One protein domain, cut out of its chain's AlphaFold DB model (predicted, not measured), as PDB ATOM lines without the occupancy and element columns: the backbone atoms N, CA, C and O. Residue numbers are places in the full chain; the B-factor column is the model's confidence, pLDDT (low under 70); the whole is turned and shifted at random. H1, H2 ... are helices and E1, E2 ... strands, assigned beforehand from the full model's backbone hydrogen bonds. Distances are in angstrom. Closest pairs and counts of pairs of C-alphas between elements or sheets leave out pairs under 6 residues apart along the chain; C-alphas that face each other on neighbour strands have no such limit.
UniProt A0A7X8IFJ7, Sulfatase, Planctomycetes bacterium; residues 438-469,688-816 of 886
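Overview. This is residues 438 to 469 and 688 to 816 of the 886 residues of the protein "Sulfatase" of Planctomycetes bacterium (UniProt A0A7X8IFJ7). Little is regular structure here: a four-stranded sheet has one long helix, H3, across one face, making two layers amid long loops, with H2 farthest out. Of 161 printed residues, 48 are in named elements, mixed class: H1 H2 E1 E2 E3 E4 H3. The antiparallel sheet E1 - E2 - E3 - E4 is a meander, neighbours in chain order. It is compact, radius of gyration of the C-alphas 17.6 A, spanning 57 by 42 by 29 A.

Along the chain. Find C-alpha 718 at (127.573, 110.687, 141.416): E1, residues 718 to 722, begins there. E2 is 734 to 739, E3 742 to 747, E4 752 to 757. H3, 773 to 789, runs 24.1 A to C-alpha 789 at (116.184, 103.239, 138.349). H1 is 438 to 441, H2 701 to 704.

Arrangement. Three hairpins show N and O within hydrogen-bond range: N 720 and O 736, 2.9 A; N 737 and O 744, 3.0 A; N 745 and O 754, 2.8 A. H3, every O i to N i+4 pair within range, is on the sheet, height 8.9 A; its closest C-alpha to E4 is Ala 776, 6.0 A from that of Leu 755. H1 only grazes the sheet; H2 is not on it.

Size, cuts and confidence. Across the cut, 470 to 687, C-alphas 469 and 688 are 22.6 A apart. Links H2 to E1, E1 to E2 and E4 to H3 are long. Residues 453 to 454 and 805 to 816 have pLDDT under 70.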
ATOM      1  N   PRO A 438     118.427 114.313 145.824       97.88
ATOM      2  CA  PRO A 438     117.267 115.136 145.477       97.88
ATOM      3  C   PRO A 438     116.373 114.508 144.405       97.88
ATOM      4  O   PRO A 438     115.146 114.596 144.468       97.88
ATOM      5  N   ALA A 439     117.007 113.845 143.435       97.44
ATOM      6  CA  ALA A 439     116.352 113.174 142.327       97.44
ATOM      7  C   ALA A 439     115.454 112.031 142.810       97.44
ATOM      8  O   ALA A 439     114.303 111.958 142.392       97.44
ATOM      9  N   ALA A 440     115.939 111.188 143.728       96.50
ATOM     10  CA  ALA A 440     115.166 110.082 144.287       96.50
ATOM     11  C   ALA A 440     114.088 110.551 145.278       96.50
ATOM     12  O   ALA A 440     113.042 109.913 145.404       96.50
ATOM     13  N   LEU A 441     114.325 111.668 145.976       96.44
ATOM     14  CA  LEU A 441     113.336 112.306 146.854       96.44
ATOM     15  C   LEU A 441     112.207 113.002 146.080       96.44
ATOM     16  O   LEU A 441     111.178 113.324 146.664       96.44
ATOM     17  N   HIS A 442     112.405 113.282 144.787       96.50
ATOM     18  CA  HIS A 442     111.588 114.219 144.000       96.50
ATOM     19  C   HIS A 442     111.579 115.645 144.576       96.50
ATOM     20  O   HIS A 442     110.676 116.424 144.268       96.50
ATOM     21  N   PHE A 443     112.577 115.994 145.391       96.44
ATOM     22  CA  PHE A 443     112.746 117.303 146.025       96.44
ATOM     23  C   PHE A 443     113.864 118.056 145.301       96.44
ATOM     24  O   PHE A 443     114.991 118.146 145.772       96.44
ATOM     25  N   THR A 444     113.553 118.542 144.105       95.81
ATOM     26  CA  THR A 444     114.542 118.999 143.113       95.81
ATOM     27  C   THR A 444     114.542 120.513 142.863       95.81
ATOM     28  O   THR A 444     115.226 120.970 141.960       95.81
ATOM     29  N   ASP A 445     113.797 121.321 143.618       93.56
ATOM     30  CA  ASP A 445     113.913 122.787 143.559       93.56
ATOM     31  C   ASP A 445     113.669 123.413 144.944       93.56
ATOM     32  O   ASP A 445     113.355 122.736 145.925       93.56
ATOM     33  N   ILE A 446     113.880 124.722 145.052       92.56
ATOM     34  CA  ILE A 446     113.619 125.485 146.271       92.56
ATOM     35  C   ILE A 446     112.124 125.417 146.612       92.56
ATOM     36  O   ILE A 446     111.255 125.527 145.742       92.56
ATOM     37  N   VAL A 447     111.820 125.267 147.901       91.38
ATOM     38  CA  VAL A 447     110.439 125.206 148.394       91.38
ATOM     39  C   VAL A 447     109.604 126.404 147.937       91.38
ATOM     40  O   VAL A 447     110.042 127.551 147.960       91.38
ATOM     41  N   GLY A 448     108.354 126.142 147.564       85.06
ATOM     42  CA  GLY A 448     107.399 127.156 147.120       85.06
ATOM     43  C   GLY A 448     107.484 127.522 145.636       85.06
ATOM     44  O   GLY A 448     106.703 128.365 145.200       85.06
ATOM     45  N   ARG A 449     108.368 126.896 144.850       84.38
ATOM     46  CA  ARG A 449     108.465 127.108 143.397       84.38
ATOM     47  C   ARG A 449     107.875 125.927 142.639       84.38
ATOM     48  O   ARG A 449     108.474 124.875 142.635       84.38
ATOM     49  N   ASN A 450     106.706 126.076 142.028       80.19
ATOM     50  CA  ASN A 450     106.088 125.027 141.189       80.19
ATOM     51  C   ASN A 450     105.258 125.613 140.026       80.19
ATOM     52  O   ASN A 450     104.493 124.903 139.378       80.19
ATOM     53  N   SER A 451     105.331 126.929 139.819       72.75
ATOM     54  CA  SER A 451     104.503 127.682 138.872       72.75
ATOM     55  C   SER A 451     105.080 129.083 138.642       72.75
ATOM     56  O   SER A 451     105.921 129.539 139.423       72.75
ATOM     57  N   GLY A 452     104.563 129.809 137.648       73.19
ATOM     58  CA  GLY A 452     104.898 131.211 137.395       73.19
ATOM     59  C   GLY A 452     106.097 131.371 136.465       73.19
ATOM     60  O   GLY A 452     106.401 130.487 135.673       73.19
ATOM     61  N   VAL A 453     106.821 132.486 136.587       67.38
ATOM     62  CA  VAL A 453     107.900 132.885 135.653       67.38
ATOM     63  C   VAL A 453     109.048 131.874 135.502       67.38
ATOM     64  O   VAL A 453     109.797 131.945 134.537       67.38
ATOM     65  N   HIS A 454     109.190 130.928 136.434       68.88
ATOM     66  CA  HIS A 454     110.178 129.843 136.358       68.88
ATOM     67  C   HIS A 454     109.674 128.594 135.597       68.88
ATOM     68  O   HIS A 454     110.442 127.659 135.394       68.88
ATOM     69  N   TYR A 455     108.397 128.557 135.208       72.25
ATOM     70  CA  TYR A 455     107.709 127.386 134.643       72.25
ATOM     71  C   TYR A 455     106.893 127.722 133.380       72.25
ATOM     72  O   TYR A 455     106.699 126.855 132.528       72.25
ATOM     73  N   ASP A 456     106.424 128.963 133.240       74.50
ATOM     74  CA  ASP A 456     105.507 129.368 132.174       74.50
ATOM     75  C   ASP A 456     106.256 129.883 130.935       74.50
ATOM     76  O   ASP A 456     107.156 130.713 131.037       74.50
ATOM     77  N   GLY A 457     105.852 129.427 129.743       75.62
ATOM     78  CA  GLY A 457     106.358 129.948 128.464       75.62
ATOM     79  C   GLY A 457     107.786 129.528 128.089       75.62
ATOM     80  O   GLY A 457     108.330 130.056 127.125       75.62
ATOM     81  N   LEU A 458     108.386 128.579 128.814       84.12
ATOM     82  CA  LEU A 458     109.764 128.122 128.594       84.12
ATOM     83  C   LEU A 458     109.842 126.907 127.641       84.12
ATOM     84  O   LEU A 458     108.837 126.206 127.472       84.12
ATOM     85  N   PRO A 459     111.013 126.636 127.024       85.62
ATOM     86  CA  PRO A 459     111.186 125.546 126.051       85.62
ATOM     87  C   PRO A 459     110.893 124.152 126.616       85.62
ATOM     88  O   PRO A 459     110.344 123.288 125.928       85.62
ATOM     89  N   MET A 460     111.235 123.938 127.885       89.50
ATOM     90  CA  MET A 460     110.922 122.721 128.624       89.50
ATOM     91  C   MET A 460     109.879 123.026 129.699       89.50
ATOM     92  O   MET A 460     109.920 124.072 130.337       89.50
ATOM     93  N   ILE A 461     108.968 122.086 129.931       90.94
ATOM     94  CA  ILE A 461     108.122 122.041 131.123       90.94
ATOM     95  C   ILE A 461     108.969 121.412 132.236       90.94
ATOM     96  O   ILE A 461     109.354 120.243 132.092       90.94
ATOM     97  N   PRO A 462     109.281 122.146 133.321       91.62
ATOM     98  CA  PRO A 462     110.018 121.586 134.447       91.62
ATOM     99  C   PRO A 462     109.284 120.416 135.098       91.62
ATOM    100  O   PRO A 462     108.051 120.342 135.081       91.62
ATOM    101  N   ALA A 463     110.037 119.513 135.719       91.81
ATOM    102  CA  ALA A 463     109.428 118.425 136.472       91.81
ATOM    103  C   ALA A 463     108.657 118.967 137.686       91.81
ATOM    104  O   ALA A 463     109.096 119.897 138.352       91.81
ATOM    105  N   THR A 464     107.529 118.357 138.052       89.25
ATOM    106  CA  THR A 464     106.887 118.692 139.332       89.25
ATOM    107  C   THR A 464     107.741 118.174 140.483       89.25
ATOM    108  O   THR A 464     107.986 116.967 140.553       89.25
ATOM    109  N   HIS A 465     108.118 119.034 141.426       92.81
ATOM    110  CA  HIS A 465     108.847 118.627 142.631       92.81
ATOM    111  C   HIS A 465     107.981 118.753 143.893       92.81
ATOM    112  O   HIS A 465     106.967 119.465 143.917       92.81
ATOM    113  N   ILE A 466     108.332 117.987 144.924       93.19
ATOM    114  CA  ILE A 466     107.661 118.043 146.226       93.19
ATOM    115  C   ILE A 466     108.193 119.221 147.046       93.19
ATOM    116  O   ILE A 466     109.350 119.597 146.921       93.19
ATOM    117  N   ASN A 467     107.354 119.799 147.905       89.56
ATOM    118  CA  ASN A 467     107.754 120.948 148.728       89.56
ATOM    119  C   ASN A 467     108.074 120.585 150.177       89.56
ATOM    120  O   ASN A 467     108.758 121.354 150.852       89.56
ATOM    121  N   ASP A 468     107.561 119.453 150.644       93.31
ATOM    122  CA  ASP A 468     107.644 119.026 152.033       93.31
ATOM    123  C   ASP A 468     108.626 117.859 152.124       93.31
ATOM    124  O   ASP A 468     108.630 116.989 151.249       93.31
ATOM    125  N   LEU A 469     109.464 117.842 153.166       92.94
ATOM    126  CA  LEU A 469     110.306 116.685 153.446       92.94
ATOM    127  C   LEU A 469     109.373 115.493 153.739       92.94
ATOM    128  O   LEU A 469     108.525 115.620 154.626       92.94
ATOM    129  N   LEU A 688     125.236  99.193 159.131       96.00
ATOM    130  CA  LEU A 688     124.782  99.872 157.915       96.00
ATOM    131  C   LEU A 688     123.724  99.075 157.137       96.00
ATOM    132  O   LEU A 688     123.022  99.657 156.314       96.00
ATOM    133  N   SER A 689     123.571  97.773 157.402       94.81
ATOM    134  CA  SER A 689     122.471  96.976 156.849       94.81
ATOM    135  C   SER A 689     121.104  97.276 157.484       94.81
ATOM    136  O   SER A 689     120.083  96.948 156.877       94.81
ATOM    137  N   ASP A 690     121.069  97.954 158.639       95.31
ATOM    138  CA  ASP A 690     119.841  98.444 159.280       95.31
ATOM    139  C   ASP A 690     119.370  99.793 158.711       95.31
ATOM    140  O   ASP A 690     118.275 100.268 159.043       95.31
ATOM    141  N   LEU A 691     120.178 100.429 157.852       96.81
ATOM    142  CA  LEU A 691     119.768 101.656 157.188       96.81
ATOM    143  C   LEU A 691     118.566 101.408 156.266       96.81
ATOM    144  O   LEU A 691     118.424 100.333 155.676       96.81
ATOM    145  N   PRO A 692     117.695 102.417 156.092       95.88
ATOM    146  CA  PRO A 692     116.591 102.312 155.153       95.88
ATOM    147  C   PRO A 692     117.125 102.002 153.745       95.88
ATOM    148  O   PRO A 692     118.057 102.668 153.291       95.88
ATOM    149  N   PRO A 693     116.543 101.036 153.009       93.00
ATOM    150  CA  PRO A 693     117.079 100.589 151.718       93.00
ATOM    151  C   PRO A 693     117.043 101.671 150.627       93.00
ATOM    152  O   PRO A 693     117.585 101.470 149.544       93.00
ATOM    153  N   GLN A 694     116.361 102.791 150.880       93.12
ATOM    154  CA  GLN A 694     116.288 103.934 149.977       93.12
ATOM    155  C   GLN A 694     117.478 104.891 150.123       93.12
ATOM    156  O   GLN A 694     117.623 105.754 149.259       93.12
ATOM    157  N   VAL A 695     118.289 104.770 151.187       96.88
ATOM    158  CA  VAL A 695     119.512 105.568 151.383       96.88
ATOM    159  C   VAL A 695     120.473 105.304 150.224       96.88
ATOM    160  O   VAL A 695     120.754 104.158 149.883       96.88
ATOM    161  N   GLU A 696     120.963 106.377 149.609       97.06
ATOM    162  CA  GLU A 696     121.861 106.334 148.448       97.06
ATOM    163  C   GLU A 696     123.301 106.723 148.792       97.06
ATOM    164  O   GLU A 696     124.217 106.421 148.026       97.06
ATOM    165  N   GLY A 697     123.512 107.386 149.932       97.56
ATOM    166  CA  GLY A 697     124.845 107.716 150.420       97.56
ATOM    167  C   GLY A 697     125.646 106.500 150.874       97.56
ATOM    168  O   GLY A 697     125.093 105.463 151.244       97.56
ATOM    169  N   GLY A 698     126.965 106.663 150.901       97.94
ATOM    170  CA  GLY A 698     127.909 105.687 151.440       97.94
ATOM    171  C   GLY A 698     128.664 106.242 152.644       97.94
ATOM    172  O   GLY A 698     128.956 107.433 152.701       97.94
ATOM    173  N   SER A 699     128.999 105.390 153.616       98.38
ATOM    174  CA  SER A 699     129.835 105.810 154.749       98.38
ATOM    175  C   SER A 699     131.267 106.096 154.287       98.38
ATOM    176  O   SER A 699     131.870 105.291 153.576       98.38
ATOM    177  N   PHE A 700     131.830 107.218 154.738       98.31
ATOM    178  CA  PHE A 700     133.253 107.543 154.601       98.31
ATOM    179  C   PHE A 700     134.028 107.409 155.921       98.31
ATOM    180  O   PHE A 700     135.163 107.879 156.032       98.31
ATOM    181  N   ALA A 701     133.457 106.756 156.939       97.69
ATOM    182  CA  ALA A 701     134.090 106.623 158.252       97.69
ATOM    183  C   ALA A 701     135.444 105.890 158.190       97.69
ATOM    184  O   ALA A 701     136.348 106.182 158.974       97.69
ATOM    185  N   HIS A 702     135.632 104.967 157.239       96.69
ATOM    186  CA  HIS A 702     136.920 104.301 157.016       96.69
ATOM    187  C   HIS A 702     138.017 105.277 156.572       96.69
ATOM    188  O   HIS A 702     139.148 105.146 157.038       96.69
ATOM    189  N   ILE A 703     137.684 106.289 155.765       97.75
ATOM    190  CA  ILE A 703     138.621 107.345 155.348       97.75
ATOM    191  C   ILE A 703     139.037 108.184 156.556       97.75
ATOM    192  O   ILE A 703     140.225 108.446 156.741       97.75
ATOM    193  N   LEU A 704     138.082 108.536 157.427       97.06
ATOM    194  CA  LEU A 704     138.363 109.265 158.672       97.06
ATOM    195  C   LEU A 704     139.307 108.482 159.599       97.06
ATOM    196  O   LEU A 704     140.139 109.075 160.278       97.06
ATOM    197  N   ARG A 705     139.220 107.145 159.577       94.12
ATOM    198  CA  ARG A 705     140.095 106.213 160.312       94.12
ATOM    199  C   ARG A 705     141.430 105.931 159.589       94.12
ATOM    200  O   ARG A 705     142.194 105.078 160.031       94.12
ATOM    201  N   GLY A 706     141.722 106.628 158.486       93.12
ATOM    202  CA  GLY A 706     142.980 106.527 157.737       93.12
ATOM    203  C   GLY A 706     143.032 105.415 156.682       93.12
ATOM    204  O   GLY A 706     144.092 105.173 156.105       93.12
ATOM    205  N   HIS A 707     141.918 104.736 156.401       91.75
ATOM    206  CA  HIS A 707     141.841 103.739 155.334       91.75
ATOM    207  C   HIS A 707     141.412 104.403 154.022       91.75
ATOM    208  O   HIS A 707     140.240 104.705 153.813       91.75
ATOM    209  N   LEU A 708     142.373 104.612 153.123       85.44
ATOM    210  CA  LEU A 708     142.138 105.194 151.802       85.44
ATOM    211  C   LEU A 708     141.522 104.145 150.862       85.44
ATOM    212  O   LEU A 708     142.237 103.440 150.152       85.44
ATOM    213  N   ALA A 709     140.197 104.017 150.899       90.75
ATOM    214  CA  ALA A 709     139.417 103.179 149.992       90.75
ATOM    215  C   ALA A 709     138.197 103.956 149.463       90.75
ATOM    216  O   ALA A 709     137.737 104.867 150.161       90.75
ATOM    217  N   PRO A 710     137.654 103.592 148.285       94.00
ATOM    218  CA  PRO A 710     136.485 104.264 147.728       94.00
ATOM    219  C   PRO A 710     135.272 104.234 148.658       94.00
ATOM    220  O   PRO A 710     135.096 103.287 149.434       94.00
ATOM    221  N   ILE A 711     134.415 105.250 148.565       96.62
ATOM    222  CA  ILE A 711     133.132 105.259 149.277       96.62
ATOM    223  C   ILE A 711     132.169 104.328 148.540       96.62
ATOM    224  O   ILE A 711     131.808 104.563 147.387       96.62
ATOM    225  N   LEU A 712     131.731 103.264 149.216       95.50
ATOM    226  CA  LEU A 712     130.791 102.305 148.646       95.50
ATOM    227  C   LEU A 712     129.366 102.858 148.728       95.50
ATOM    228  O   LEU A 712     128.821 103.026 149.819       95.50
ATOM    229  N   ARG A 713     128.764 103.111 147.565       95.50
ATOM    230  CA  ARG A 713     127.364 103.525 147.412       95.50
ATOM    231  C   ARG A 713     126.571 102.423 146.701       95.50
ATOM    232  O   ARG A 713     127.171 101.619 145.986       95.50
ATOM    233  N   PRO A 714     125.234 102.371 146.838       93.31
ATOM    234  CA  PRO A 714     124.413 101.376 146.142       93.31
ATOM    235  C   PRO A 714     124.466 101.465 144.610       93.31
ATOM    236  O   PRO A 714     124.109 100.505 143.928       93.31
ATOM    237  N   ARG A 715     124.869 102.619 144.064       91.75
ATOM    238  CA  ARG A 715     125.003 102.874 142.626       91.75
ATOM    239  C   ARG A 715     126.359 103.513 142.343       91.75
ATOM    240  O   ARG A 715     126.866 104.270 143.167       91.75
ATOM    241  N   GLU A 716     126.925 103.201 141.182       89.56
ATOM    242  CA  GLU A 716     128.189 103.782 140.726       89.56
ATOM    243  C   GLU A 716     128.012 105.236 140.271       89.56
ATOM    244  O   GLU A 716     126.973 105.614 139.722       89.56
ATOM    245  N   GLY A 717     129.065 106.028 140.474       93.12
ATOM    246  CA  GLY A 717     129.110 107.440 140.115       93.12
ATOM    247  C   GLY A 717     128.259 108.350 141.005       93.12
ATOM    248  O   GLY A 717     127.511 107.910 141.879       93.12
ATOM    249  N   LEU A 718     128.389 109.655 140.776       97.44
ATOM    250  CA  LEU A 718     127.573 110.687 141.416       97.44
ATOM    251  C   LEU A 718     126.685 111.342 140.366       97.44
ATOM    252  O   LEU A 718     127.192 111.946 139.423       97.44
ATOM    253  N   VAL A 719     125.367 111.236 140.537       98.00
ATOM    254  CA  VAL A 719     124.384 111.857 139.645       98.00
ATOM    255  C   VAL A 719     123.769 113.082 140.308       98.00
ATOM    256  O   VAL A 719     123.246 113.004 141.421       98.00
ATOM    257  N   PHE A 720     123.775 114.201 139.588       98.44
ATOM    258  CA  PHE A 720     123.065 115.419 139.961       98.44
ATOM    259  C   PHE A 720     121.986 115.699 138.920       98.44
ATOM    260  O   PHE A 720     122.250 115.763 137.720       98.44
ATOM    261  N   HIS A 721     120.749 115.863 139.375       98.06
ATOM    262  CA  HIS A 721     119.595 116.038 138.503       98.06
ATOM    263  C   HIS A 721     118.834 117.290 138.899       98.06
ATOM    264  O   HIS A 721     118.314 117.371 140.013       98.06
ATOM    265  N   TRP A 722     118.752 118.248 137.979       96.12
ATOM    266  CA  TRP A 722     118.028 119.480 138.218       96.12
ATOM    267  C   TRP A 722     117.146 119.841 137.015       96.12
ATOM    268  O   TRP A 722     117.563 120.579 136.123       96.12
ATOM    269  N   PRO A 723     115.916 119.303 136.964       95.38
ATOM    270  CA  PRO A 723     115.010 119.436 135.825       95.38
ATOM    271  C   PRO A 723     114.202 120.750 135.856       95.38
ATOM    272  O   PRO A 723     113.002 120.735 135.576       95.38
ATOM    273  N   HIS A 724     114.832 121.877 136.219       92.50
ATOM    274  CA  HIS A 724     114.161 123.168 136.451       92.50
ATOM    275  C   HIS A 724     114.925 124.357 135.872       92.50
ATOM    276  O   HIS A 724     116.120 124.267 135.606       92.50
ATOM    277  N   TYR A 725     114.230 125.488 135.728       87.75
ATOM    278  CA  TYR A 725     114.829 126.765 135.344       87.75
ATOM    279  C   TYR A 725     114.999 127.705 136.544       87.75
ATOM    280  O   TYR A 725     114.125 127.834 137.400       87.75
ATOM    281  N   GLN A 726     116.093 128.464 136.531       83.81
ATOM    282  CA  GLN A 726     116.243 129.735 137.249       83.81
ATOM    283  C   GLN A 726     116.814 130.737 136.254       83.81
ATOM    284  O   GLN A 726     118.023 130.920 136.143       83.81
ATOM    285  N   VAL A 727     115.920 131.314 135.454       74.19
ATOM    286  CA  VAL A 727     116.265 132.201 134.335       74.19
ATOM    287  C   VAL A 727     117.129 133.379 134.790       74.19
ATOM    288  O   VAL A 727     118.100 133.718 134.124       74.19
ATOM    289  N   ASP A 728     116.827 133.939 135.962       74.44
ATOM    290  CA  ASP A 728     117.577 135.018 136.610       74.44
ATOM    291  C   ASP A 728     119.022 134.636 136.967       74.44
ATOM    292  O   ASP A 728     119.855 135.511 137.191       74.44
ATOM    293  N   LYS A 729     119.328 133.336 136.993       77.19
ATOM    294  CA  LYS A 729     120.657 132.774 137.269       77.19
ATOM    295  C   LYS A 729     121.223 131.964 136.103       77.19
ATOM    296  O   LYS A 729     122.226 131.275 136.282       77.19
ATOM    297  N   PHE A 730     120.621 132.102 134.918       74.62
ATOM    298  CA  PHE A 730     121.057 131.492 133.655       74.62
ATOM    299  C   PHE A 730     121.038 129.965 133.653       74.62
ATOM    300  O   PHE A 730     121.848 129.303 133.001       74.62
ATOM    301  N   SER A 731     120.092 129.401 134.389       81.50
ATOM    302  CA  SER A 731     120.011 127.971 134.610       81.50
ATOM    303  C   SER A 731     118.949 127.305 133.752       81.50
ATOM    304  O   SER A 731     117.805 127.767 133.724       81.50
ATOM    305  N   THR A 732     119.305 126.181 133.129       87.00
ATOM    306  CA  THR A 732     118.401 125.330 132.346       87.00
ATOM    307  C   THR A 732     118.218 123.962 133.006       87.00
ATOM    308  O   THR A 732     119.078 123.554 133.792       87.00
ATOM    309  N   PRO A 733     117.149 123.218 132.664       93.19
ATOM    310  CA  PRO A 733     117.001 121.830 133.057       93.19
ATOM    311  C   PRO A 733     118.186 121.007 132.558       93.19
ATOM    312  O   PRO A 733     118.327 120.767 131.356       93.19
ATOM    313  N   ASP A 734     119.008 120.547 133.498       95.62
ATOM    314  CA  ASP A 734     120.282 119.883 133.238       95.62
ATOM    315  C   ASP A 734     120.431 118.634 134.127       95.62
ATOM    316  O   ASP A 734     119.741 118.431 135.135       95.62
ATOM    317  N   SER A 735     121.331 117.732 133.749       98.25
ATOM    318  CA  SER A 735     121.742 116.597 134.581       98.25
ATOM    319  C   SER A 735     123.201 116.264 134.353       98.25
ATOM    320  O   SER A 735     123.676 116.334 133.222       98.25
ATOM    321  N   THR A 736     123.906 115.890 135.414       98.19
ATOM    322  CA  THR A 736     125.318 115.525 135.343       98.19
ATOM    323  C   THR A 736     125.575 114.183 136.005       98.19
ATOM    324  O   THR A 736     124.889 113.802 136.953       98.19
ATOM    325  N   VAL A 737     126.572 113.464 135.492       98.25
ATOM    326  CA  VAL A 737     127.135 112.274 136.137       98.25
ATOM    327  C   VAL A 737     128.648 112.414 136.225       98.25
ATOM    328  O   VAL A 737     129.289 112.785 135.238       98.25
ATOM    329  N   LEU A 738     129.202 112.131 137.402       97.69
ATOM    330  CA  LEU A 738     130.637 112.003 137.637       97.69
ATOM    331  C   LEU A 738     130.966 110.523 137.811       97.69
ATOM    332  O   LEU A 738     130.363 109.854 138.653       97.69
ATOM    333  N   LEU A 739     131.906 110.018 137.019       95.94
ATOM    334  CA  LEU A 739     132.354 108.629 137.053       95.94
ATOM    335  C   LEU A 739     133.801 108.557 136.554       95.94
ATOM    336  O   LEU A 739     134.112 109.120 135.509       95.94
ATOM    337  N   ASP A 740     134.672 107.883 137.308       93.00
ATOM    338  CA  ASP A 740     136.076 107.634 136.945       93.00
ATOM    339  C   ASP A 740     136.867 108.890 136.520       93.00
ATOM    340  O   ASP A 740     137.618 108.870 135.549       93.00
ATOM    341  N   GLY A 741     136.677 110.013 137.225       94.38
ATOM    342  CA  GLY A 741     137.346 111.295 136.934       94.38
ATOM    343  C   GLY A 741     136.725 112.096 135.781       94.38
ATOM    344  O   GLY A 741     137.028 113.281 135.609       94.38
ATOM    345  N   TYR A 742     135.799 111.496 135.032       97.94
ATOM    346  CA  TYR A 742     135.032 112.171 133.995       97.94
ATOM    347  C   TYR A 742     133.735 112.750 134.544       97.94
ATOM    348  O   TYR A 742     133.072 112.173 135.407       97.94
ATOM    349  N   LYS A 743     133.319 113.866 133.952       98.38
ATOM    350  CA  LYS A 743     132.009 114.472 134.150       98.38
ATOM    351  C   LYS A 743     131.301 114.604 132.816       98.38
ATOM    352  O   LYS A 743     131.810 115.244 131.898       98.38
ATOM    353  N   LEU A 744     130.104 114.034 132.729       98.50
ATOM    354  CA  LEU A 744     129.188 114.294 131.628       98.50
ATOM    355  C   LEU A 744     128.108 115.275 132.085       98.50
ATOM    356  O   LEU A 744     127.441 115.032 133.086       98.50
ATOM    357  N   HIS A 745     127.892 116.332 131.304       97.75
ATOM    358  CA  HIS A 745     126.797 117.287 131.447       97.75
ATOM    359  C   HIS A 745     125.803 117.133 130.295       97.75
ATOM    360  O   HIS A 745     126.169 117.244 129.123       97.75
ATOM    361  N   TYR A 746     124.542 116.872 130.628       96.69
ATOM    362  CA  TYR A 746     123.439 116.729 129.686       96.69
ATOM    363  C   TYR A 746     122.440 117.873 129.851       96.69
ATOM    364  O   TYR A 746     121.858 118.044 130.924       96.69
ATOM    365  N   ARG A 747     122.213 118.631 128.775       93.06
ATOM    366  CA  ARG A 747     121.201 119.693 128.729       93.06
ATOM    367  C   ARG A 747     119.914 119.158 128.124       93.06
ATOM    368  O   ARG A 747     119.899 118.779 126.953       93.06
ATOM    369  N   TRP A 748     118.827 119.173 128.891       92.81
ATOM    370  CA  TRP A 748     117.545 118.623 128.441       92.81
ATOM    371  C   TRP A 748     116.910 119.446 127.324       92.81
ATOM    372  O   TRP A 748     116.274 118.875 126.446       92.81
ATOM    373  N   GLU A 749     117.126 120.762 127.334       87.62
ATOM    374  CA  GLU A 749     116.621 121.664 126.297       87.62
ATOM    375  C   GLU A 749     117.191 121.311 124.918       87.62
ATOM    376  O   GLU A 749     116.446 121.133 123.972       87.62
ATOM    377  N   THR A 750     118.499 121.112 124.769       86.81
ATOM    378  CA  THR A 750     119.112 120.887 123.442       86.81
ATOM    379  C   THR A 750     119.507 119.438 123.170       86.81
ATOM    380  O   THR A 750     120.017 119.133 122.093       86.81
ATOM    381  N   ALA A 751     119.322 118.544 124.145       89.75
ATOM    382  CA  ALA A 751     119.889 117.194 124.169       89.75
ATOM    383  C   ALA A 751     121.425 117.156 124.003       89.75
ATOM    384  O   ALA A 751     122.002 116.136 123.606       89.75
ATOM    385  N   LYS A 752     122.107 118.273 124.296       91.56
ATOM    386  CA  LYS A 752     123.562 118.400 124.171       91.56
ATOM    387  C   LYS A 752     124.252 117.621 125.287       91.56
ATOM    388  O   LYS A 752     123.888 117.736 126.455       91.56
ATOM    389  N   LYS A 753     125.276 116.861 124.899       95.12
ATOM    390  CA  LYS A 753     126.192 116.128 125.778       95.12
ATOM    391  C   LYS A 753     127.526 116.857 125.781       95.12
ATOM    392  O   LYS A 753     128.059 117.108 124.703       95.12
ATOM    393  N   GLN A 754     128.040 117.166 126.960       96.31
ATOM    394  CA  GLN A 754     129.356 117.774 127.139       96.31
ATOM    395  C   GLN A 754     130.160 116.893 128.083       96.31
ATOM    396  O   GLN A 754     129.628 116.461 129.103       96.31
ATOM    397  N   LEU A 755     131.402 116.592 127.726       98.25
ATOM    398  CA  LEU A 755     132.248 115.661 128.470       98.25
ATOM    399  C   LEU A 755     133.537 116.361 128.894       98.25
ATOM    400  O   LEU A 755     134.181 116.996 128.064       98.25
ATOM    401  N   PHE A 756     133.926 116.206 130.156       98.19
ATOM    402  CA  PHE A 756     135.120 116.824 130.732       98.19
ATOM    403  C   PHE A 756     135.900 115.798 131.558       98.19
ATOM    404  O   PHE A 756     135.287 114.977 132.240       98.19
ATOM    405  N   HIS A 757     137.232 115.864 131.528       97.56
ATOM    406  CA  HIS A 757     138.103 115.113 132.437       97.56
ATOM    407  C   HIS A 757     138.566 116.053 133.557       97.56
ATOM    408  O   HIS A 757     139.378 116.947 133.321       97.56
ATOM    409  N   LEU A 758     138.048 115.887 134.775       95.31
ATOM    410  CA  LEU A 758     138.174 116.908 135.826       95.31
ATOM    411  C   LEU A 758     139.592 117.054 136.393       95.31
ATOM    412  O   LEU A 758     139.942 118.141 136.850       95.31
ATOM    413  N   ASP A 759     140.424 116.010 136.323       91.06
ATOM    414  CA  ASP A 759     141.828 116.111 136.754       91.06
ATOM    415  C   ASP A 759     142.695 116.930 135.781       91.06
ATOM    416  O   ASP A 759     143.733 117.462 136.169       91.06
ATOM    417  N   GLU A 760     142.275 117.045 134.516       94.00
ATOM    418  CA  GLU A 760     142.999 117.791 133.477       94.00
ATOM    419  C   GLU A 760     142.381 119.175 133.241       94.00
ATOM    420  O   GLU A 760     143.086 120.139 132.945       94.00
ATOM    421  N   ASP A 761     141.059 119.279 133.392       93.88
ATOM    422  CA  ASP A 761     140.280 120.478 133.119       93.88
ATOM    423  C   ASP A 761     139.193 120.699 134.176       93.88
ATOM    424  O   ASP A 761     137.987 120.629 133.929       93.88
ATOM    425  N   LEU A 762     139.648 121.037 135.380       92.38
ATOM    426  CA  LEU A 762     138.791 121.401 136.506       92.38
ATOM    427  C   LEU A 762     137.875 122.614 136.217       92.38
ATOM    428  O   LEU A 762     136.873 122.827 136.898       92.38
ATOM    429  N   ALA A 763     138.220 123.425 135.214       91.62
ATOM    430  CA  ALA A 763     137.457 124.600 134.812       91.62
ATOM    431  C   ALA A 763     136.391 124.301 133.741       91.62
ATOM    432  O   ALA A 763     135.724 125.233 133.291       91.62
ATOM    433  N   GLU A 764     136.235 123.039 133.319       93.38
ATOM    434  CA  GLU A 764     135.207 122.592 132.366       93.38
ATOM    435  C   GLU A 764     135.188 123.437 131.070       93.38
ATOM    436  O   GLU A 764     134.132 123.866 130.579       93.38
ATOM    437  N   LYS A 765     136.380 123.738 130.540       90.56
ATOM    438  CA  LYS A 765     136.600 124.592 129.359       90.56
ATOM    439  C   LYS A 765     136.626 123.806 128.052       90.56
ATOM    440  O   LYS A 765     136.224 124.330 127.013       90.56
ATOM    441  N   THR A 766     137.113 122.574 128.088       93.19
ATOM    442  CA  THR A 766     137.396 121.741 126.922       93.19
ATOM    443  C   THR A 766     136.385 120.614 126.843       93.19
ATOM    444  O   THR A 766     136.527 119.582 127.487       93.19
ATOM    445  N   ASP A 767     135.359 120.805 126.016       95.00
ATOM    446  CA  ASP A 767     134.371 119.761 125.753       95.00
ATOM    447  C   ASP A 767     134.972 118.639 124.886       95.00
ATOM    448  O   ASP A 767     135.249 118.809 123.689       95.00
ATOM    449  N   LEU A 768     135.157 117.475 125.505       96.88
ATOM    450  CA  LEU A 768     135.701 116.265 124.905       96.88
ATOM    451  C   LEU A 768     134.656 115.451 124.138       96.88
ATOM    452  O   LEU A 768     135.036 114.539 123.405       96.88
ATOM    453  N   ALA A 769     133.359 115.766 124.229       94.19
ATOM    454  CA  ALA A 769     132.300 114.899 123.703       94.19
ATOM    455  C   ALA A 769     132.428 114.632 122.194       94.19
ATOM    456  O   ALA A 769     132.078 113.553 121.719       94.19
ATOM    457  N   ARG A 770     132.983 115.585 121.428       90.38
ATOM    458  CA  ARG A 770     133.245 115.411 119.987       90.38
ATOM    459  C   ARG A 770     134.418 114.478 119.678       90.38
ATOM    460  O   ARG A 770     134.426 113.874 118.604       90.38
ATOM    461  N   TYR A 771     135.387 114.383 120.587       94.62
ATOM    462  CA  TYR A 771     136.599 113.574 120.455       94.62
ATOM    463  C   TYR A 771     136.410 112.173 121.053       94.62
ATOM    464  O   TYR A 771     136.879 111.194 120.481       94.62
ATOM    465  N   GLU A 772     135.647 112.071 122.142       96.56
ATOM    466  CA  GLU A 772     135.381 110.841 122.895       96.56
ATOM    467  C   GLU A 772     133.890 110.468 122.863       96.56
ATOM    468  O   GLU A 772     133.248 110.194 123.878       96.56
ATOM    469  N   GLN A 773     133.312 110.444 121.661       96.56
ATOM    470  CA  GLN A 773     131.871 110.237 121.461       96.56
ATOM    471  C   GLN A 773     131.350 108.934 122.080       96.56
ATOM    472  O   GLN A 773     130.225 108.894 122.577       96.56
ATOM    473  N   ALA A 774     132.147 107.862 122.039       97.88
ATOM    474  CA  ALA A 774     131.767 106.577 122.621       97.88
ATOM    475  C   ALA A 774     131.580 106.686 124.142       97.88
ATOM    476  O   ALA A 774     130.540 106.270 124.649       97.88
ATOM    477  N   LEU A 775     132.532 107.317 124.837       97.88
ATOM    478  CA  LEU A 775     132.465 107.531 126.281       97.88
ATOM    479  C   LEU A 775     131.322 108.484 126.648       97.88
ATOM    480  O   LEU A 775     130.513 108.163 127.514       97.88
ATOM    481  N   ALA A 776     131.181 109.604 125.930       97.75
ATOM    482  CA  ALA A 776     130.087 110.547 126.160       97.75
ATOM    483  C   ALA A 776     128.704 109.882 126.009       97.75
ATOM    484  O   ALA A 776     127.789 110.146 126.787       97.75
ATOM    485  N   ASN A 777     128.537 108.994 125.023       97.62
ATOM    486  CA  ASN A 777     127.299 108.239 124.842       97.62
ATOM    487  C   ASN A 777     127.086 107.183 125.931       97.62
ATOM    488  O   ASN A 777     125.960 107.047 126.404       97.62
ATOM    489  N   GLN A 778     128.141 106.478 126.345       97.88
ATOM    490  CA  GLN A 778     128.083 105.496 127.429       97.88
ATOM    491  C   GLN A 778     127.688 106.151 128.757       97.88
ATOM    492  O   GLN A 778     126.758 105.690 129.413       97.88
ATOM    493  N   MET A 779     128.339 107.255 129.134       98.38
ATOM    494  CA  MET A 779     128.001 107.991 130.356       98.38
ATOM    495  C   MET A 779     126.585 108.572 130.293       98.38
ATOM    496  O   MET A 779     125.890 108.585 131.303       98.38
ATOM    497  N   ALA A 780     126.121 109.011 129.114       98.19
ATOM    498  CA  ALA A 780     124.761 109.527 128.958       98.19
ATOM    499  C   ALA A 780     123.731 108.419 129.173       98.19
ATOM    500  O   ALA A 780     122.729 108.627 129.850       98.19
ATOM    501  N   GLN A 781     123.996 107.234 128.621       97.69
ATOM    502  CA  GLN A 781     123.160 106.064 128.839       97.69
ATOM    503  C   GLN A 781     123.129 105.677 130.324       97.69
ATOM    504  O   GLN A 781     122.040 105.547 130.874       97.69
ATOM    505  N   GLY A 782     124.288 105.583 130.986       97.75
ATOM    506  CA  GLY A 782     124.363 105.281 132.419       97.75
ATOM    507  C   GLY A 782     123.641 106.316 133.290       97.75
ATOM    508  O   GLY A 782     122.935 105.951 134.226       97.75
ATOM    509  N   LEU A 783     123.733 107.605 132.942       98.25
ATOM    510  CA  LEU A 783     122.956 108.672 133.577       98.25
ATOM    511  C   LEU A 783     121.445 108.428 133.443       98.25
ATOM    512  O   LEU A 783     120.723 108.515 134.433       98.25
ATOM    513  N   PHE A 784     120.947 108.117 132.243       98.00
ATOM    514  CA  PHE A 784     119.516 107.874 132.036       98.00
ATOM    515  C   PHE A 784     119.023 106.613 132.751       98.00
ATOM    516  O   PHE A 784     117.974 106.661 133.388       98.00
ATOM    517  N   GLU A 785     119.794 105.526 132.704       97.38
ATOM    518  CA  GLU A 785     119.499 104.284 133.427       97.38
ATOM    519  C   GLU A 785     119.455 104.521 134.943       97.38
ATOM    520  O   GLU A 785     118.558 104.025 135.625       97.38
ATOM    521  N   HIS A 786     120.370 105.340 135.474       97.38
ATOM    522  CA  HIS A 786     120.355 105.738 136.879       97.38
ATOM    523  C   HIS A 786     119.081 106.516 137.230       97.38
ATOM    524  O   HIS A 786     118.401 106.168 138.198       97.38
ATOM    525  N   LEU A 787     118.740 107.550 136.449       97.75
ATOM    526  CA  LEU A 787     117.544 108.370 136.672       97.75
ATOM    527  C   LEU A 787     116.257 107.536 136.602       97.75
ATOM    528  O   LEU A 787     115.363 107.718 137.429       97.75
ATOM    529  N   GLU A 788     116.171 106.597 135.660       97.44
ATOM    530  CA  GLU A 788     115.054 105.656 135.561       97.44
ATOM    531  C   GLU A 788     114.983 104.734 136.789       97.44
ATOM    532  O   GLU A 788     113.916 104.588 137.390       97.44
ATOM    533  N   ALA A 789     116.116 104.171 137.222       95.81
ATOM    534  CA  ALA A 789     116.184 103.239 138.349       95.81
ATOM    535  C   ALA A 789     115.763 103.857 139.694       95.81
ATOM    536  O   ALA A 789     115.293 103.137 140.579       95.81
ATOM    537  N   ILE A 790     115.930 105.171 139.863       95.00
ATOM    538  CA  ILE A 790     115.477 105.912 141.055       95.00
ATOM    539  C   ILE A 790     114.098 106.554 140.874       95.00
ATOM    540  O   ILE A 790     113.602 107.219 141.783       95.00
ATOM    541  N   GLY A 791     113.475 106.375 139.705       95.94
ATOM    542  CA  GLY A 791     112.192 106.979 139.368       95.94
ATOM    543  C   GLY A 791     112.234 108.508 139.360       95.94
ATOM    544  O   GLY A 791     111.263 109.134 139.788       95.94
ATOM    545  N   ALA A 792     113.345 109.115 138.929       97.31
ATOM    546  CA  ALA A 792     113.479 110.566 138.836       97.31
ATOM    547  C   ALA A 792     112.439 111.156 137.869       97.31
ATOM    548  O   ALA A 792     112.085 110.561 136.850       97.31
ATOM    549  N   ARG A 793     111.948 112.358 138.180       96.50
ATOM    550  CA  ARG A 793     110.996 113.077 137.324       96.50
ATOM    551  C   ARG A 793     111.759 113.978 136.367       96.50
ATOM    552  O   ARG A 793     112.518 114.823 136.814       96.50
ATOM    553  N   LEU A 794     111.517 113.825 135.072       95.56
ATOM    554  CA  LEU A 794     112.263 114.526 134.029       95.56
ATOM    555  C   LEU A 794     111.530 115.788 133.562       95.56
ATOM    556  O   LEU A 794     110.299 115.840 133.586       95.56
ATOM    557  N   ALA A 795     112.286 116.775 133.082       93.31
ATOM    558  CA  ALA A 795     111.719 117.870 132.304       93.31
ATOM    559  C   ALA A 795     111.273 117.350 130.927       93.31
ATOM    560  O   ALA A 795     111.945 116.509 130.324       93.31
ATOM    561  N   THR A 796     110.156 117.857 130.409       92.25
ATOM    562  CA  THR A 796     109.601 117.426 129.113       92.25
ATOM    563  C   THR A 796     109.503 118.593 128.139       92.25
ATOM    564  O   THR A 796     109.218 119.699 128.588       92.25
ATOM    565  N   PRO A 797     109.665 118.385 126.821       90.31
ATOM    566  CA  PRO A 797     109.464 119.451 125.841       90.31
ATOM    567  C   PRO A 797     108.098 120.123 126.002       90.31
ATOM    568  O   PRO A 797     107.090 119.436 126.184       90.31
ATOM    569  N   ASN A 798     108.058 121.452 125.935       89.62
ATOM    570  CA  ASN A 798     106.816 122.207 126.011       89.62
ATOM    571  C   ASN A 798     106.144 122.275 124.626       89.62
ATOM    572  O   ASN A 798     106.616 123.012 123.761       89.62
ATOM    573  N   PRO A 799     105.018 121.573 124.385       88.25
ATOM    574  CA  PRO A 799     104.352 121.590 123.082       88.25
ATOM    575  C   PRO A 799     103.713 122.946 122.745       88.25
ATOM    576  O   PRO A 799     103.325 123.162 121.600       88.25
ATOM    577  N   ALA A 800     103.565 123.839 123.730       86.56
ATOM    578  CA  ALA A 800     103.073 125.198 123.532       86.56
ATOM    579  C   ALA A 800     104.198 126.207 123.241       86.56
ATOM    580  O   ALA A 800     103.899 127.366 122.958       86.56
ATOM    581  N   TYR A 801     105.468 125.794 123.314       83.00
ATOM    582  CA  TYR A 801     106.590 126.660 122.968       83.00
ATOM    583  C   TYR A 801     106.677 126.814 121.439       83.00
ATOM    584  O   TYR A 801     106.676 125.796 120.737       83.00
ATOM    585  N   PRO A 802     106.721 128.043 120.888       77.94
ATOM    586  CA  PRO A 802     106.714 128.224 119.440       77.94
ATOM    587  C   PRO A 802     107.987 127.658 118.801       77.94
ATOM    588  O   PRO A 802     109.103 127.932 119.247       77.94
ATOM    589  N   ALA A 803     107.825 126.870 117.737       73.94
ATOM    590  CA  ALA A 803     108.936 126.184 117.074       73.94
ATOM    591  C   ALA A 803     109.939 127.165 116.449       73.94
ATOM    592  O   ALA A 803     111.125 126.868 116.360       73.94
ATOM    593  N   GLU A 804     109.474 128.343 116.040       70.38
ATOM    594  CA  GLU A 804     110.290 129.438 115.521       70.38
ATOM    595  C   GLU A 804     111.223 130.063 116.567       70.38
ATOM    596  O   GLU A 804     112.238 130.640 116.187       70.38
ATOM    597  N   CYS A 805     110.921 129.914 117.861       67.88
ATOM    598  CA  CYS A 805     111.755 130.412 118.960       67.88
ATOM    599  C   CYS A 805     112.738 129.339 119.457       67.88
ATOM    600  O   CYS A 805     113.612 129.606 120.279       67.88
ATOM    601  N   TRP A 806     112.614 128.103 118.959       66.06
ATOM    602  CA  TRP A 806     113.513 127.014 119.306       66.06
ATOM    603  C   TRP A 806     114.867 127.170 118.611       66.06
ATOM    604  O   TRP A 806     114.977 127.040 117.389       66.06
ATOM    605  N   ASN A 807     115.926 127.363 119.399       66.50
ATOM    606  CA  ASN A 807     117.294 127.403 118.897       66.50
ATOM    607  C   ASN A 807     118.110 126.198 119.410       66.50
ATOM    608  O   ASN A 807     118.630 126.238 120.526       66.50
ATOM    609  N   PRO A 808     118.307 125.138 118.600       56.16
ATOM    610  CA  PRO A 808     119.100 123.974 119.005       56.16
ATOM    611  C   PRO A 808     120.604 124.285 119.108       56.16
ATOM    612  O   PRO A 808     121.346 123.529 119.729       56.16
ATOM    613  N   ASN A 809     121.047 125.402 118.519       49.97
ATOM    614  CA  ASN A 809     122.418 125.903 118.576       49.97
ATOM    615  C   ASN A 809     122.594 126.986 119.649       49.97
ATOM    616  O   ASN A 809     123.616 127.675 119.636       49.97
ATOM    617  N   LYS A 810     121.616 127.172 120.552       58.59
ATOM    618  CA  LYS A 810     121.740 128.103 121.677       58.59
ATOM    619  C   LYS A 810     123.014 127.744 122.441       58.59
ATOM    620  O   LYS A 810     123.141 126.645 122.988       58.59
ATOM    621  N   GLY A 811     124.003 128.637 122.355       51.12
ATOM    622  CA  GLY A 811     125.297 128.463 123.001       51.12
ATOM    623  C   GLY A 811     125.119 128.314 124.508       51.12
ATOM    624  O   GLY A 811     124.093 128.702 125.065       51.12
ATOM    625  N   ASP A 812     126.119 127.748 125.182       51.19
ATOM    626  CA  ASP A 812     126.148 127.851 126.640       51.19
ATOM    627  C   ASP A 812     126.171 129.349 126.981       51.19
ATOM    628  O   ASP A 812     126.966 130.078 126.385       51.19
ATOM    629  N   TYR A 813     125.322 129.816 127.904       51.66
ATOM    630  CA  TYR A 813     125.457 131.173 128.437       51.66
ATOM    631  C   TYR A 813     126.902 131.325 128.933       51.66
ATOM    632  O   TYR A 813     127.305 130.546 129.805       51.66
ATOM    633  N   PRO A 814     127.723 132.219 128.346       42.81
ATOM    634  CA  PRO A 814     129.121 132.318 128.727       42.81
ATOM    635  C   PRO A 814     129.158 132.852 130.162       42.81
ATOM    636  O   PRO A 814     128.732 133.984 130.399       42.81
ATOM    637  N   PRO A 815     129.638 132.061 131.139       43.56
ATOM    638  CA  PRO A 815     129.536 132.449 132.542       43.56
ATOM    639  C   PRO A 815     130.417 133.661 132.884       43.56
ATOM    640  O   PRO A 815     130.203 134.308 133.902       43.56
ATOM    641  N   ASN A 816     131.398 133.983 132.034       39.97
ATOM    642  CA  ASN A 816     132.506 134.861 132.397       39.97
ATOM    643  C   ASN A 816     132.423 136.293 131.837       39.97
ATOM    644  O   ASN A 816     133.255 137.093 132.223       39.97
TER     645      ASN A 816